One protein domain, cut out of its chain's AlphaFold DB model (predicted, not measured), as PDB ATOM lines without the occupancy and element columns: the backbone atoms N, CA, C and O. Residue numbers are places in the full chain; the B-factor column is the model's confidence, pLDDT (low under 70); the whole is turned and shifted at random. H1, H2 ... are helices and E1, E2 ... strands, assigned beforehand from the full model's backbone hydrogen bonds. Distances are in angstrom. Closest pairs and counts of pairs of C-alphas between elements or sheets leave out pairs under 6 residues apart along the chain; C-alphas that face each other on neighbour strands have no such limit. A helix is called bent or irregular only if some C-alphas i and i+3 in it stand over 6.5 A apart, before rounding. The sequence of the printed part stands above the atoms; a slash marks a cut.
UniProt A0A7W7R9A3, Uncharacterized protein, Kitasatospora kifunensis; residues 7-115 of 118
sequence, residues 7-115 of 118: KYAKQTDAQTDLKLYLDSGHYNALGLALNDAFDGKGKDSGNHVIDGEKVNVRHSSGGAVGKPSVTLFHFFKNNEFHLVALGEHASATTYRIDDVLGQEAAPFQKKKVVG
ATOM      1  N   LYS A   7      25.931 -33.216  22.103       98.19
ATOM      2  CA  LYS A   7      24.926 -32.141  22.116       98.19
ATOM      3  C   LYS A   7      23.875 -32.378  21.044       98.19
ATOM      4  O   LYS A   7      24.232 -32.779  19.939       98.19
ATOM      5  N   TYR A   8      22.613 -32.093  21.355       98.44
ATOM      6  CA  TYR A   8      21.518 -32.237  20.399       98.44
ATOM      7  C   TYR A   8      20.467 -31.143  20.567       98.44
ATOM      8  O   TYR A   8      19.963 -30.913  21.664       98.44
ATOM      9  N   ALA A   9      20.058 -30.544  19.450       97.38
ATOM     10  CA  ALA A   9      18.926 -29.621  19.411       97.38
ATOM     11  C   ALA A   9      17.566 -30.344  19.450       97.38
ATOM     12  O   ALA A   9      16.549 -29.741  19.786       97.38
ATOM     13  N   LYS A  10      17.522 -31.632  19.077       97.94
ATOM     14  CA  LYS A  10      16.286 -32.417  18.977       97.94
ATOM     15  C   LYS A  10      16.436 -33.784  19.622       97.94
ATOM     16  O   LYS A  10      17.462 -34.450  19.488       97.94
ATOM     17  N   GLN A  11      15.349 -34.242  20.231       98.19
ATOM     18  CA  GLN A  11      15.276 -35.559  20.850       98.19
ATOM     19  C   GLN A  11      15.469 -36.701  19.845       98.19
ATOM     20  O   GLN A  11      16.110 -37.699  20.162       98.19
ATOM     21  N   THR A  12      14.944 -36.565  18.625       98.12
ATOM     22  CA  THR A  12      15.071 -37.589  17.574       98.12
ATOM     23  C   THR A  12      16.522 -37.830  17.174       98.12
ATOM     24  O   THR A  12      16.911 -38.974  16.928       98.12
ATOM     25  N   ASP A  13      17.324 -36.767  17.155       98.56
ATOM     26  CA  ASP A  13      18.737 -36.816  16.780       98.56
ATOM     27  C   ASP A  13      19.539 -37.482  17.903       98.56
ATOM     28  O   ASP A  13      20.295 -38.419  17.648       98.56
ATOM     29  N   ALA A  14      19.263 -37.094  19.156       98.56
ATOM     30  CA  ALA A  14      19.806 -37.752  20.342       98.56
ATOM     31  C   ALA A  14      19.476 -39.250  20.356       98.56
ATOM     32  O   ALA A  14      20.351 -40.089  20.551       98.56
ATOM     33  N   GLN A  15      18.219 -39.611  20.098       98.44
ATOM     34  CA  GLN A  15      17.791 -41.004  20.090       98.44
ATOM     35  C   GLN A  15      18.463 -41.811  18.978       98.44
ATOM     36  O   GLN A  15      18.752 -42.986  19.175       98.44
ATOM     37  N   THR A  16      18.682 -41.217  17.807       98.44
ATOM     38  CA  THR A  16      19.301 -41.914  16.673       98.44
ATOM     39  C   THR A  16      20.779 -42.179  16.936       98.44
ATOM     40  O   THR A  16      21.230 -43.307  16.764       98.44
ATOM     41  N   ASP A  17      21.511 -41.171  17.411       98.56
ATOM     42  CA  ASP A  17      22.942 -41.288  17.692       98.56
ATOM     43  C   ASP A  17      23.223 -42.165  18.924       98.56
ATOM     44  O   ASP A  17      24.039 -43.080  18.860       98.56
ATOM     45  N   LEU A  18      22.505 -41.973  20.038       98.44
ATOM     46  CA  LEU A  18      22.762 -42.732  21.272       98.44
ATOM     47  C   LEU A  18      22.453 -44.230  21.144       98.44
ATOM     48  O   LEU A  18      23.043 -45.034  21.862       98.44
ATOM     49  N   LYS A  19      21.595 -44.635  20.199       98.19
ATOM     50  CA  LYS A  19      21.381 -46.055  19.879       98.19
ATOM     51  C   LYS A  19      22.630 -46.748  19.340       98.19
ATOM     52  O   LYS A  19      22.731 -47.956  19.486       98.19
ATOM     53  N   LEU A  20      23.580 -46.018  18.755       97.44
ATOM     54  CA  LEU A  20      24.831 -46.594  18.247       97.44
ATOM     55  C   LEU A  20      25.758 -47.096  19.368       97.44
ATOM     56  O   LEU A  20      26.700 -47.831  19.091       97.44
ATOM     57  N   TYR A  21      25.483 -46.705  20.615       97.00
ATOM     58  CA  TYR A  21      26.249 -47.072  21.810       97.00
ATOM     59  C   TYR A  21      25.515 -48.096  22.683       97.00
ATOM     60  O   TYR A  21      25.952 -48.389  23.789       97.00
ATOM     61  N   LEU A  22      24.369 -48.604  22.225       96.75
ATOM     62  CA  LEU A  22      23.483 -49.442  23.022       96.75
ATOM     63  C   LEU A  22      23.012 -50.650  22.222       96.75
ATOM     64  O   LEU A  22      22.692 -50.550  21.040       96.75
ATOM     65  N   ASP A  23      22.835 -51.773  22.906       95.56
ATOM     66  CA  ASP A  23      22.124 -52.906  22.324       95.56
ATOM     67  C   ASP A  23      20.627 -52.603  22.175       95.56
ATOM     68  O   ASP A  23      20.029 -51.879  22.979       95.56
ATOM     69  N   SER A  24      19.979 -53.237  21.194       95.88
ATOM     70  CA  SER A  24      18.562 -53.008  20.867       95.88
ATOM     71  C   SER A  24      17.597 -53.208  22.041       95.88
ATOM     72  O   SER A  24      16.563 -52.539  22.109       95.88
ATOM     73  N   GLY A  25      17.957 -54.052  23.016       96.69
ATOM     74  CA  GLY A  25      17.206 -54.240  24.261       96.69
ATOM     75  C   GLY A  25      17.059 -52.968  25.111       96.69
ATOM     76  O   GLY A  25      16.117 -52.866  25.895       96.69
ATOM     77  N   HIS A  26      17.929 -51.972  24.927       97.94
ATOM     78  CA  HIS A  26      17.930 -50.709  25.671       97.94
ATOM     79  C   HIS A  26      17.160 -49.584  24.972       97.94
ATOM     80  O   HIS A  26      16.944 -48.531  25.566       97.94
ATOM     81  N   TYR A  27      16.703 -49.774  23.731       97.94
ATOM     82  CA  TYR A  27      16.124 -48.685  22.934       97.94
ATOM     83  C   TYR A  27      14.856 -48.088  23.548       97.94
ATOM     84  O   TYR A  27      14.657 -46.875  23.483       97.94
ATOM     85  N   ASN A  28      14.016 -48.918  24.171       98.31
ATOM     86  CA  ASN A  28      12.837 -48.431  24.887       98.31
ATOM     87  C   ASN A  28      13.232 -47.616  26.131       98.31
ATOM     88  O   ASN A  28      12.689 -46.541  26.367       98.31
ATOM     89  N   ALA A  29      14.215 -48.098  26.899       98.44
ATOM     90  CA  ALA A  29      14.732 -47.392  28.068       98.44
ATOM     91  C   ALA A  29      15.368 -46.045  27.688       98.44
ATOM     92  O   ALA A  29      15.104 -45.044  28.351       98.44
ATOM     93  N   LEU A  30      16.124 -45.995  26.586       98.69
ATOM     94  CA  LEU A  30      16.658 -44.752  26.033       98.69
ATOM     95  C   LEU A  30      15.536 -43.768  25.675       98.69
ATOM     96  O   LEU A  30      15.623 -42.598  26.036       98.69
ATOM     97  N   GLY A  31      14.484 -44.231  24.993       98.56
ATOM     98  CA  GLY A  31      13.345 -43.384  24.628       98.56
ATOM     99  C   GLY A  31      12.669 -42.757  25.848       98.56
ATOM    100  O   GLY A  31      12.428 -41.553  25.867       98.56
ATOM    101  N   LEU A  32      12.439 -43.547  26.902       98.38
ATOM    102  CA  LEU A  32      11.882 -43.055  28.167       98.38
ATOM    103  C   LEU A  32      12.807 -42.038  28.853       98.38
ATOM    104  O   LEU A  32      12.346 -40.970  29.244       98.38
ATOM    105  N   ALA A  33      14.108 -42.329  28.942       98.62
ATOM    106  CA  ALA A  33      15.084 -41.412  29.533       98.62
ATOM    107  C   ALA A  33      15.163 -40.079  28.767       98.62
ATOM    108  O   ALA A  33      15.258 -39.015  29.379       98.62
ATOM    109  N   LEU A  34      15.102 -40.127  27.432       98.75
ATOM    110  CA  LEU A  34      15.082 -38.939  26.582       98.75
ATOM    111  C   LEU A  34      13.775 -38.152  26.719       98.75
ATOM    112  O   LEU A  34      13.845 -36.931  26.804       98.75
ATOM    113  N   ASN A  35      12.616 -38.815  26.800       98.56
ATOM    114  CA  ASN A  35      11.347 -38.136  27.083       98.56
ATOM    115  C   ASN A  35      11.455 -37.354  28.398       98.56
ATOM    116  O   ASN A  35      11.208 -36.154  28.425       98.56
ATOM    117  N   ASP A  36      11.919 -37.998  29.472       98.31
ATOM    118  CA  ASP A  36      12.075 -37.340  30.770       98.31
ATOM    119  C   ASP A  36      13.101 -36.201  30.744       98.31
ATOM    120  O   ASP A  36      12.953 -35.212  31.462       98.31
ATOM    121  N   ALA A  37      14.163 -36.322  29.946       98.38
ATOM    122  CA  ALA A  37      15.137 -35.252  29.773       98.38
ATOM    123  C   ALA A  37      14.531 -34.032  29.065       98.38
ATOM    124  O   ALA A  37      14.598 -32.930  29.607       98.38
ATOM    125  N   PHE A  38      13.923 -34.232  27.893       98.19
ATOM    126  CA  PHE A  38      13.361 -33.156  27.069       98.19
ATOM    127  C   PHE A  38      12.081 -32.548  27.663       98.19
ATOM    128  O   PHE A  38      11.831 -31.362  27.462       98.19
ATOM    129  N   ASP A  39      11.336 -33.300  28.475       97.50
ATOM    130  CA  ASP A  39      10.186 -32.799  29.243       97.50
ATOM    131  C   ASP A  39      10.592 -32.087  30.554       97.50
ATOM    132  O   ASP A  39       9.731 -31.630  31.308       97.50
ATOM    133  N   GLY A  40      11.888 -32.030  30.891       95.19
ATOM    134  CA  GLY A  40      12.386 -31.390  32.118       95.19
ATOM    135  C   GLY A  40      12.112 -32.162  33.421       95.19
ATOM    136  O   GLY A  40      12.188 -31.583  34.510       95.19
ATOM    137  N   LYS A  41      11.812 -33.465  33.338       93.06
ATOM    138  CA  LYS A  41      11.409 -34.348  34.453       93.06
ATOM    139  C   LYS A  41      12.572 -35.024  35.199       93.06
ATOM    140  O   LYS A  41      12.351 -35.567  36.278       93.06
ATOM    141  N   GLY A  42      13.802 -34.977  34.671       92.25
ATOM    142  CA  GLY A  42      14.991 -35.592  35.296       92.25
ATOM    143  C   GLY A  42      15.262 -35.123  36.735       92.25
ATOM    144  O   GLY A  42      14.861 -34.031  37.121       92.25
ATOM    145  N   LYS A  43      15.961 -35.907  37.551       96.62
ATOM    146  CA  LYS A  43      16.269 -35.573  38.955       96.62
ATOM    147  C   LYS A  43      17.573 -34.787  39.070       96.62
ATOM    148  O   LYS A  43      18.457 -34.955  38.240       96.62
ATOM    149  N   ASP A  44      17.696 -33.952  40.097       97.06
ATOM    150  CA  ASP A  44      18.923 -33.189  40.351       97.06
ATOM    151  C   ASP A  44      20.124 -34.123  40.612       97.06
ATOM    152  O   ASP A  44      20.027 -35.076  41.390       97.06
ATOM    153  N   SER A  45      21.243 -33.845  39.945       96.44
ATOM    154  CA  SER A  45      22.548 -34.502  40.107       96.44
ATOM    155  C   SER A  45      23.612 -33.533  40.629       96.44
ATOM    156  O   SER A  45      24.804 -33.843  40.627       96.44
ATOM    157  N   GLY A  46      23.199 -32.360  41.105       96.06
ATOM    158  CA  GLY A  46      24.075 -31.367  41.695       96.06
ATOM    159  C   GLY A  46      24.752 -30.460  40.671       96.06
ATOM    160  O   GLY A  46      24.574 -30.558  39.456       96.06
ATOM    161  N   ASN A  47      25.531 -29.516  41.197       97.12
ATOM    162  CA  ASN A  47      26.255 -28.545  40.388       97.12
ATOM    163  C   ASN A  47      27.671 -29.034  40.090       97.12
ATOM    164  O   ASN A  47      28.426 -29.336  41.013       97.12
ATOM    165  N   HIS A  48      28.042 -29.008  38.815       96.56
ATOM    166  CA  HIS A  48      29.334 -29.466  38.308       96.56
ATOM    167  C   HIS A  48      30.015 -28.370  37.504       96.56
ATOM    168  O   HIS A  48      29.343 -27.508  36.944       96.56
ATOM    169  N   VAL A  49      31.345 -28.411  37.428       96.44
ATOM    170  CA  VAL A  49      32.106 -27.567  36.500       96.44
ATOM    171  C   VAL A  49      32.325 -28.359  35.215       96.44
ATOM    172  O   VAL A  49      33.155 -29.268  35.186       96.44
ATOM    173  N   ILE A  50      31.567 -28.024  34.174       96.00
ATOM    174  CA  ILE A  50      31.618 -28.662  32.856       96.00
ATOM    175  C   ILE A  50      32.152 -27.643  31.855       96.00
ATOM    176  O   ILE A  50      31.628 -26.536  31.777       96.00
ATOM    177  N   ASP A  51      33.216 -27.986  31.127       95.12
ATOM    178  CA  ASP A  51      33.878 -27.069  30.180       95.12
ATOM    179  C   ASP A  51      34.258 -25.703  30.807       95.12
ATOM    180  O   ASP A  51      34.305 -24.675  30.139       95.12
ATOM    181  N   GLY A  52      34.537 -25.685  32.117       94.50
ATOM    182  CA  GLY A  52      34.905 -24.478  32.869       94.50
ATOM    183  C   GLY A  52      33.724 -23.662  33.410       94.50
ATOM    184  O   GLY A  52      33.944 -22.687  34.122       94.50
ATOM    185  N   GLU A  53      32.483 -24.071  33.146       94.75
ATOM    186  CA  GLU A  53      31.268 -23.392  33.601       94.75
ATOM    187  C   GLU A  53      30.529 -24.213  34.659       94.75
ATOM    188  O   GLU A  53      30.421 -25.436  34.565       94.75
ATOM    189  N   LYS A  54      29.989 -23.537  35.678       97.00
ATOM    190  CA  LYS A  54      29.162 -24.189  36.692       97.00
ATOM    191  C   LYS A  54      27.753 -24.415  36.144       97.00
ATOM    192  O   LYS A  54      27.023 -23.453  35.928       97.00
ATOM    193  N   VAL A  55      27.361 -25.675  35.989       97.06
ATOM    194  CA  VAL A  55      26.040 -26.080  35.490       97.06
ATOM    195  C   VAL A  55      25.371 -27.055  36.450       97.06
ATOM    196  O   VAL A  55      26.040 -27.837  37.130       97.06
ATOM    197  N   ASN A  56      24.042 -27.015  36.505       97.12
ATOM    198  CA  ASN A  56      23.262 -28.018  37.214       97.12
ATOM    199  C   ASN A  56      23.064 -29.232  36.301       97.12
ATOM    200  O   ASN A  56      22.391 -29.127  35.275       97.12
ATOM    201  N   VAL A  57      23.672 -30.360  36.660       98.00
ATOM    202  CA  VAL A  57      23.462 -31.627  35.957       98.00
ATOM    203  C   VAL A  57      22.227 -32.289  36.547       98.00
ATOM    204  O   VAL A  57      21.999 -32.243  37.754       98.00
ATOM    205  N   ARG A  58      21.442 -32.933  35.693       98.19
ATOM    206  CA  ARG A  58      20.311 -33.779  36.058       98.19
ATOM    207  C   ARG A  58      20.548 -35.188  35.539       98.19
ATOM    208  O   ARG A  58      21.280 -35.375  34.570       98.19
ATOM    209  N   HIS A  59      19.887 -36.165  36.141       97.31
ATOM    210  CA  HIS A  59      19.811 -37.514  35.601       97.31
ATOM    211  C   HIS A  59      18.376 -37.884  35.233       97.31
ATOM    212  O   HIS A  59      17.450 -37.735  36.033       97.31
ATOM    213  N   SER A  60      18.195 -38.381  34.014       98.06
ATOM    214  CA  SER A  60      16.936 -38.961  33.539       98.06
ATOM    215  C   SER A  60      17.161 -40.433  33.240       98.06
ATOM    216  O   SER A  60      18.123 -40.771  32.550       98.06
ATOM    217  N   SER A  61      16.285 -41.301  33.743       97.19
ATOM    218  CA  SER A  61      16.466 -42.750  33.653       97.19
ATOM    219  C   SER A  61      15.233 -43.433  33.077       97.19
ATOM    220  O   SER A  61      14.107 -43.086  33.415       97.19
ATOM    221  N   GLY A  62      15.451 -44.451  32.253       97.25
ATOM    222  CA  GLY A  62      14.435 -45.384  31.782       97.25
ATOM    223  C   GLY A  62      14.852 -46.819  32.089       97.25
ATOM    224  O   GLY A  62      16.040 -47.143  32.085       97.25
ATOM    225  N   GLY A  63      13.883 -47.697  32.348       94.44
ATOM    226  CA  GLY A  63      14.151 -49.061  32.817       94.44
ATOM    227  C   GLY A  63      14.351 -49.143  34.336       94.44
ATOM    228  O   GLY A  63      13.966 -48.236  35.069       94.44
ATOM    229  N   ALA A  64      14.889 -50.262  34.823       91.25
ATOM    230  CA  ALA A  64      15.063 -50.527  36.254       91.25
ATOM    231  C   ALA A  64      16.204 -51.524  36.506       91.25
ATOM    232  O   ALA A  64      16.640 -52.211  35.587       91.25
ATOM    233  N   VAL A  65      16.642 -51.648  37.763       91.12
ATOM    234  CA  VAL A  65      17.654 -52.631  38.194       91.12
ATOM    235  C   VAL A  65      17.277 -54.045  37.728       91.12
ATOM    236  O   VAL A  65      16.145 -54.486  37.924       91.12
ATOM    237  N   GLY A  66      18.228 -54.757  37.117       87.12
ATOM    238  CA  GLY A  66      18.028 -56.124  36.613       87.12
ATOM    239  C   GLY A  66      17.233 -56.222  35.303       87.12
ATOM    240  O   GLY A  66      16.944 -57.326  34.848       87.12
ATOM    241  N   LYS A  67      16.881 -55.088  34.686       93.19
ATOM    242  CA  LYS A  67      16.299 -54.990  33.340       93.19
ATOM    243  C   LYS A  67      17.158 -54.043  32.492       93.19
ATOM    244  O   LYS A  67      17.877 -53.229  33.070       93.19
ATOM    245  N   PRO A  68      17.065 -54.093  31.150       96.12
ATOM    246  CA  PRO A  68      17.689 -53.079  30.307       96.12
ATOM    247  C   PRO A  68      17.304 -51.677  30.786       96.12
ATOM    248  O   PRO A  68      16.116 -51.366  30.933       96.12
ATOM    249  N   SER A  69      18.304 -50.856  31.089       97.88
ATOM    250  CA  SER A  69      18.104 -49.521  31.643       97.88
ATOM    251  C   SER A  69      19.108 -48.533  31.072       97.88
ATOM    252  O   SER A  69      20.220 -48.904  30.722       97.88
ATOM    253  N   VAL A  70      18.700 -47.275  30.964       98.50
ATOM    254  CA  VAL A  70      19.536 -46.181  30.471       98.50
ATOM    255  C   VAL A  70      19.359 -45.014  31.418       98.50
ATOM    256  O   VAL A  70      18.238 -44.674  31.780       98.50
ATOM    257  N   THR A  71      20.461 -44.403  31.821       98.44
ATOM    258  CA  THR A  71      20.511 -43.170  32.596       98.44
ATOM    259  C   THR A  71      21.361 -42.168  31.842       98.44
ATOM    260  O   THR A  71      22.505 -42.444  31.493       98.44
ATOM    261  N   LEU A  72      20.785 -41.004  31.582       98.75
ATOM    262  CA  LEU A  72      21.438 -39.882  30.932       98.75
ATOM    263  C   LEU A  72      21.766 -38.861  32.012       98.75
ATOM    264  O   LEU A  72      20.845 -38.350  32.643       98.75
ATOM    265  N   PHE A  73      23.043 -38.551  32.206       98.62
ATOM    266  CA  PHE A  73      23.472 -37.380  32.964       98.62
ATOM    267  C   PHE A  73      23.599 -36.222  31.990       98.62
ATOM    268  O   PHE A  73      24.402 -36.280  31.055       98.62
ATOM    269  N   HIS A  74      22.775 -35.197  32.163       98.62
ATOM    270  CA  HIS A  74      22.616 -34.140  31.175       98.62
ATOM    271  C   HIS A  74      22.314 -32.790  31.804       98.62
ATOM    272  O   HIS A  74      21.978 -32.679  32.981       98.62
ATOM    273  N   PHE A  75      22.421 -31.754  30.992       98.38
ATOM    274  CA  PHE A  75      21.828 -30.455  31.270       98.38
ATOM    275  C   PHE A  75      21.316 -29.853  29.966       98.38
ATOM    276  O   PHE A  75      21.713 -30.274  28.879       98.38
ATOM    277  N   PHE A  76      20.444 -28.853  30.077       97.88
ATOM    278  CA  PHE A  76      20.023 -28.054  28.934       97.88
ATOM    279  C   PHE A  76      20.680 -26.682  28.982       97.88
ATOM    280  O   PHE A  76      20.680 -26.018  30.021       97.88
ATOM    281  N   LYS A  77      21.207 -26.238  27.844       96.31
ATOM    282  CA  LYS A  77      21.704 -24.875  27.645       96.31
ATOM    283  C   LYS A  77      21.265 -24.409  26.266       96.31
ATOM    284  O   LYS A  77      21.377 -25.160  25.312       96.31
ATOM    285  N   ASN A  78      20.730 -23.191  26.163       94.69
ATOM    286  CA  ASN A  78      20.238 -22.628  24.896       94.69
ATOM    287  C   ASN A  78      19.250 -23.545  24.142       94.69
ATOM    288  O   ASN A  78      19.265 -23.601  22.919       94.69
ATOM    289  N   ASN A  79      18.385 -24.252  24.883       94.69
ATOM    290  CA  ASN A  79      17.428 -25.227  24.344       94.69
ATOM    291  C   ASN A  79      18.069 -26.458  23.661       94.69
ATOM    292  O   ASN A  79      17.396 -27.181  22.931       94.69
ATOM    293  N   GLU A  80      19.350 -26.719  23.918       97.75
ATOM    294  CA  GLU A  80      20.059 -27.915  23.471       97.75
ATOM    295  C   GLU A  80      20.287 -28.864  24.650       97.75
ATOM    296  O   GLU A  80      20.667 -28.442  25.744       97.75
ATOM    297  N   PHE A  81      20.086 -30.158  24.412       98.56
ATOM    298  CA  PHE A  81      20.449 -31.222  25.339       98.56
ATOM    299  C   PHE A  81      21.960 -31.438  25.292       98.56
ATOM    300  O   PHE A  81      22.514 -31.659  24.215       98.56
ATOM    301  N   HIS A  82      22.627 -31.411  26.441       98.69
ATOM    302  CA  HIS A  82      24.060 -31.662  26.575       98.69
ATOM    303  C   HIS A  82      24.285 -32.916  27.423       98.69
ATOM    304  O   HIS A  82      23.970 -32.926  28.613       98.69
ATOM    305  N   LEU A  83      24.857 -33.964  26.827       98.69
ATOM    306  CA  LEU A  83      25.206 -35.199  27.526       98.69
ATOM    307  C   LEU A  83      26.545 -35.047  28.251       98.69
ATOM    308  O   LEU A  83      27.558 -34.715  27.631       98.69
ATOM    309  N   VAL A  84      26.560 -35.364  29.541       98.38
ATOM    310  CA  VAL A  84      27.768 -35.445  30.374       98.38
ATOM    311  C   VAL A  84      28.213 -36.894  30.542       98.38
ATOM    312  O   VAL A  84      29.405 -37.173  30.486       98.38
ATOM    313  N   ALA A  85      27.281 -37.825  30.728       98.56
ATOM    314  CA  ALA A  85      27.585 -39.250  30.766       98.56
ATOM    315  C   ALA A  85      26.344 -40.090  30.457       98.56
ATOM    316  O   ALA A  85      25.212 -39.661  30.697       98.56
ATOM    317  N   LEU A  86      26.572 -41.305  29.972       98.56
ATOM    318  CA  LEU A  86      25.581 -42.363  29.868       98.56
ATOM    319  C   LEU A  86      25.902 -43.441  30.904       98.56
ATOM    320  O   LEU A  86      27.062 -43.735  31.188       98.56
ATOM    321  N   GLY A  87      24.870 -44.038  31.477       97.75
ATOM    322  CA  GLY A  87      25.022 -45.212  32.318       97.75
ATOM    323  C   GLY A  87      23.771 -46.067  32.352       97.75
ATOM    324  O   GLY A  87      22.787 -45.803  31.666       97.75
ATOM    325  N   GLU A  88      23.798 -47.072  33.207       97.25
ATOM    326  CA  GLU A  88      22.687 -47.976  33.491       97.25
ATOM    327  C   GLU A  88      22.532 -48.145  35.006       97.25
ATOM    328  O   GLU A  88      23.473 -47.916  35.767       97.25
ATOM    329  N   HIS A  89      21.357 -48.556  35.476       97.12
ATOM    330  CA  HIS A  89      21.143 -48.823  36.895       97.12
ATOM    331  C   HIS A  89      22.034 -49.973  37.391       97.12
ATOM    332  O   HIS A  89      21.868 -51.125  36.997       97.12
ATOM    333  N   ALA A  90      22.925 -49.671  38.339       97.12
ATOM    334  CA  ALA A  90      23.635 -50.674  39.135       97.12
ATOM    335  C   ALA A  90      22.868 -51.008  40.428       97.12
ATOM    336  O   ALA A  90      22.917 -52.137  40.913       97.12
ATOM    337  N   SER A  91      22.137 -50.033  40.971       96.25
ATOM    338  CA  SER A  91      21.178 -50.192  42.068       96.25
ATOM    339  C   SER A  91      20.062 -49.145  41.946       96.25
ATOM    340  O   SER A  91      19.982 -48.423  40.952       96.25
ATOM    341  N   ALA A  92      19.197 -49.034  42.958       92.81
ATOM    342  CA  ALA A  92      18.151 -48.009  42.993       92.81
ATOM    343  C   ALA A  92      18.705 -46.570  42.974       92.81
ATOM    344  O   ALA A  92      18.016 -45.661  42.514       92.81
ATOM    345  N   THR A  93      19.933 -46.360  43.461       94.25
ATOM    346  CA  THR A  93      20.549 -45.029  43.611       94.25
ATOM    347  C   THR A  93      21.955 -44.945  43.025       94.25
ATOM    348  O   THR A  93      22.653 -43.963  43.264       94.25
ATOM    349  N   THR A  94      22.407 -45.973  42.304       97.75
ATOM    350  CA  THR A  94      23.737 -45.983  41.691       97.75
ATOM    351  C   THR A  94      23.691 -46.451  40.251       97.75
ATOM    352  O   THR A  94      22.824 -47.241  39.860       97.75
ATOM    353  N   TYR A  95      24.662 -45.975  39.481       98.00
ATOM    354  CA  TYR A  95      24.684 -46.106  38.034       98.00
ATOM    355  C   TYR A  95      26.052 -46.589  37.580       98.00
ATOM    356  O   TYR A  95      27.067 -46.033  37.992       98.00
ATOM    357  N   ARG A  96      26.099 -47.629  36.748       98.06
ATOM    358  CA  ARG A  96      27.330 -48.030  36.067       98.06
ATOM    359  C   ARG A  96      27.498 -47.133  34.848       98.06
ATOM    360  O   ARG A  96      26.619 -47.124  33.992       98.06
ATOM    361  N   ILE A  97      28.589 -46.377  34.794       98.50
ATOM    362  CA  ILE A  97      28.878 -45.477  33.678       98.50
ATOM    363  C   ILE A  97      29.433 -46.267  32.497       98.50
ATOM    364  O   ILE A  97      30.327 -47.105  32.667       98.50
ATOM    365  N   ASP A  98      28.898 -45.944  31.323       98.06
ATOM    366  CA  ASP A  98      29.287 -46.480  30.027       98.06
ATOM    367  C   ASP A  98      30.796 -46.343  29.783       98.06
ATOM    368  O   ASP A  98      31.463 -45.443  30.307       98.06
ATOM    369  N   ASP A  99      31.370 -47.270  29.026       96.88
ATOM    370  CA  ASP A  99      32.806 -47.283  28.785       96.88
ATOM    371  C   ASP A  99      33.272 -46.320  27.693       96.88
ATOM    372  O   ASP A  99      34.451 -45.945  27.696       96.88
ATOM    373  N   VAL A 100      32.368 -45.897  26.809       97.44
ATOM    374  CA  VAL A 100      32.626 -44.931  25.738       97.44
ATOM    375  C   VAL A 100      32.067 -43.559  26.104       97.44
ATOM    376  O   VAL A 100      32.747 -42.548  25.952       97.44
ATOM    377  N   LEU A 101      30.842 -43.514  26.619       98.19
ATOM    378  CA  LEU A 101      30.115 -42.302  26.985       98.19
ATOM    379  C   LEU A 101      30.211 -42.000  28.486       98.19
ATOM    380  O   LEU A 101      29.237 -41.595  29.122       98.19
ATOM    381  N   GLY A 102      31.408 -42.163  29.042       97.75
ATOM    382  CA  GLY A 102      31.772 -41.738  30.390       97.75
ATOM    383  C   GLY A 102      32.966 -40.786  30.388       97.75
ATOM    384  O   GLY A 102      33.617 -40.567  29.370       97.75
ATOM    385  N   GLN A 103      33.277 -40.218  31.549       97.94
ATOM    386  CA  GLN A 103      34.387 -39.276  31.714       97.94
ATOM    387  C   GLN A 103      35.686 -40.012  32.060       97.94
ATOM    388  O   GLN A 103      35.672 -41.092  32.652       97.94
ATOM    389  N   GLU A 104      36.841 -39.422  31.755       97.00
ATOM    390  CA  GLU A 104      38.142 -40.021  32.112       97.00
ATOM    391  C   GLU A 104      38.388 -40.056  33.631       97.00
ATOM    392  O   GLU A 104      39.098 -40.922  34.149       97.00
ATOM    393  N   ALA A 105      37.775 -39.123  34.357       95.62
ATOM    394  CA  ALA A 105      37.911 -38.957  35.796       95.62
ATOM    395  C   ALA A 105      36.547 -38.707  36.454       95.62
ATOM    396  O   ALA A 105      35.525 -38.582  35.780       95.62
ATOM    397  N   ALA A 106      36.556 -38.622  37.784       94.25
ATOM    398  CA  ALA A 106      35.396 -38.260  38.586       94.25
ATOM    399  C   ALA A 106      34.743 -36.935  38.113       94.25
ATOM    400  O   ALA A 106      35.435 -36.070  37.560       94.25
ATOM    401  N   PRO A 107      33.435 -36.742  38.360       95.31
ATOM    402  CA  PRO A 107      32.561 -37.652  39.105       95.31
ATOM    403  C   PRO A 107      32.007 -38.791  38.227       95.31
ATOM    404  O   PRO A 107      32.091 -39.951  38.601       95.31
ATOM    405  N   PHE A 108      31.643 -38.527  36.970       97.44
ATOM    406  CA  PHE A 108      31.058 -39.527  36.060       97.44
ATOM    407  C   PHE A 108      32.084 -40.428  35.344       97.44
ATOM    408  O   PHE A 108      32.071 -40.542  34.117       97.44
ATOM    409  N   GLN A 109      33.012 -41.040  36.082       97.81
ATOM    410  CA  GLN A 109      34.117 -41.796  35.487       97.81
ATOM    411  C   GLN A 109      33.635 -43.062  34.753       97.81
ATOM    412  O   GLN A 109      32.927 -43.891  35.328       97.81
ATOM    413  N   LYS A 110      34.081 -43.261  33.508       98.00
ATOM    414  CA  LYS A 110      33.782 -44.452  32.699       98.00
ATOM    415  C   LYS A 110      34.150 -45.755  33.412       98.00
ATOM    416  O   LYS A 110      35.166 -45.828  34.110       98.00
ATOM    417  N   LYS A 111      33.338 -46.802  33.222       97.62
ATOM    418  CA  LYS A 111      33.495 -48.130  33.856       97.62
ATOM    419  C   LYS A 111      33.437 -48.124  35.393       97.62
ATOM    420  O   LYS A 111      33.826 -49.113  36.021       97.62
ATOM    421  N   LYS A 112      32.978 -47.040  36.024       98.19
ATOM    422  CA  LYS A 112      32.763 -46.967  37.477       98.19
ATOM    423  C   LYS A 112      31.282 -46.973  37.815       98.19
ATOM    424  O   LYS A 112      30.432 -46.664  36.985       98.19
ATOM    425  N   VAL A 113      30.991 -47.362  39.053       98.31
ATOM    426  CA  VAL A 113      29.669 -47.193  39.649       98.31
ATOM    427  C   VAL A 113      29.674 -45.879  40.410       98.31
ATOM    428  O   VAL A 113      30.530 -45.676  41.269       98.31
ATOM    429  N   VAL A 114      28.720 -45.020  40.084       97.69
ATOM    430  CA  VAL A 114      28.595 -43.674  40.636       97.69
ATOM    431  C   VAL A 114      27.267 -43.480  41.353       97.69
ATOM    432  O   VAL A 114      26.310 -44.224  41.119       97.69
ATOM    433  N   GLY A 115      27.207 -42.480  42.230       97.44
ATOM    434  CA  GLY A 115      25.965 -42.048  42.869       97.44
ATOM    435  C   GLY A 115      25.129 -41.118  41.978       97.44
ATOM    436  O   GLY A 115      25.489 -40.855  40.830       97.44
TER     437      GLY A 115
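What this domain is: This is residues 7 to 115 of the 118 residues of an uncharacterized protein of Kitasatospora kifunensis (UniProt A0A7W7R9A3). A single five-stranded antiparallel sheet, curled like part of a barrel, wraps round the helix H2, and a second helix, H1, packs on H2 as the other half of a helical hairpin. Past the edge strand E5 the last stretch, residues 98 to 115, has no named element and folds back to pair briefly with E5. The printed part has 109 residues, with two named helices and then five named strands along the chain, H1 H2 E1 E2 E3 E4 E5; the sheet's order is E1 E2 E3 E4 E5, and the class is mixed, helices and strands. The whole is compact, with a radius of gyration of the C-alphas of 12.6 A, and rounded, spanning 35 by 28 by 23 A.

Where its parts are: The sheet has E1, residues 43 to 50, 17.9 A long; E2, residues 53 to 62, 27.8 A; E3, residues 70 to 77, 21.6 A; E4, residues 80 to 89, 24.9 A; and E5, residues 95 to 97, 6.1 A, ending at C-alpha 97 (28.878, -45.477, 33.678). E1 bends by 64 degrees at residue 47 and E4 by 65 degrees at residue 84. H1, residues 11 to 21, begins at C-alpha 11 (15.276, -35.559, 20.850) and is 15.9 A long. H2, residues 24 to 38, is 21.4 A long and irregular: C-alphas 25 and 28 are 7.3 A apart.

How they stand to each other: The strands form a meander, each the antiparallel neighbour of the one before, and the sheet is strongly twisted. Across E1 and E2, N 45 and O 57 are 2.8 A apart, within hydrogen-bond range; so are N 60 and O 72 of E2 and E3, 3.0 A, N 73 and O 85 of E3 and E4, 2.9 A, and N 96 and O 88 of E5 and E4, 2.8 A. E4 is staggered: its residues 80 to 87 pair with E3 and 87 to 89 with E5. The sheet curls round H2, which is on one face of it in two layers; the closest C-alphas of H2 and E2 are those of Ala 29 and Gly 62, 4.2 A apart. H1 and H2 touch, closest at the C-alphas of Lys 19 and Tyr 27, 6.6 A, and run opposite ways at a steep tilt of 36 degrees, only just past shallow. H1 only grazes the sheet. In H1 5 of 7 and in H2 9 of 11 O i to N i+4 pairs are within hydrogen-bond range.

The domain as a whole: The C-alphas of Gly 52 and Gly 66, the two farthest apart, are 36.1 A from each other. The printed part has no cut, and no link is long. Residues 7 to 8 pair with residues 81 to 82 of E4, and residues 113 to 114 with 95 to 96 of E5, both antiparallel. The mean pLDDT of the printed part is 97.1, and no printed residue is under 70.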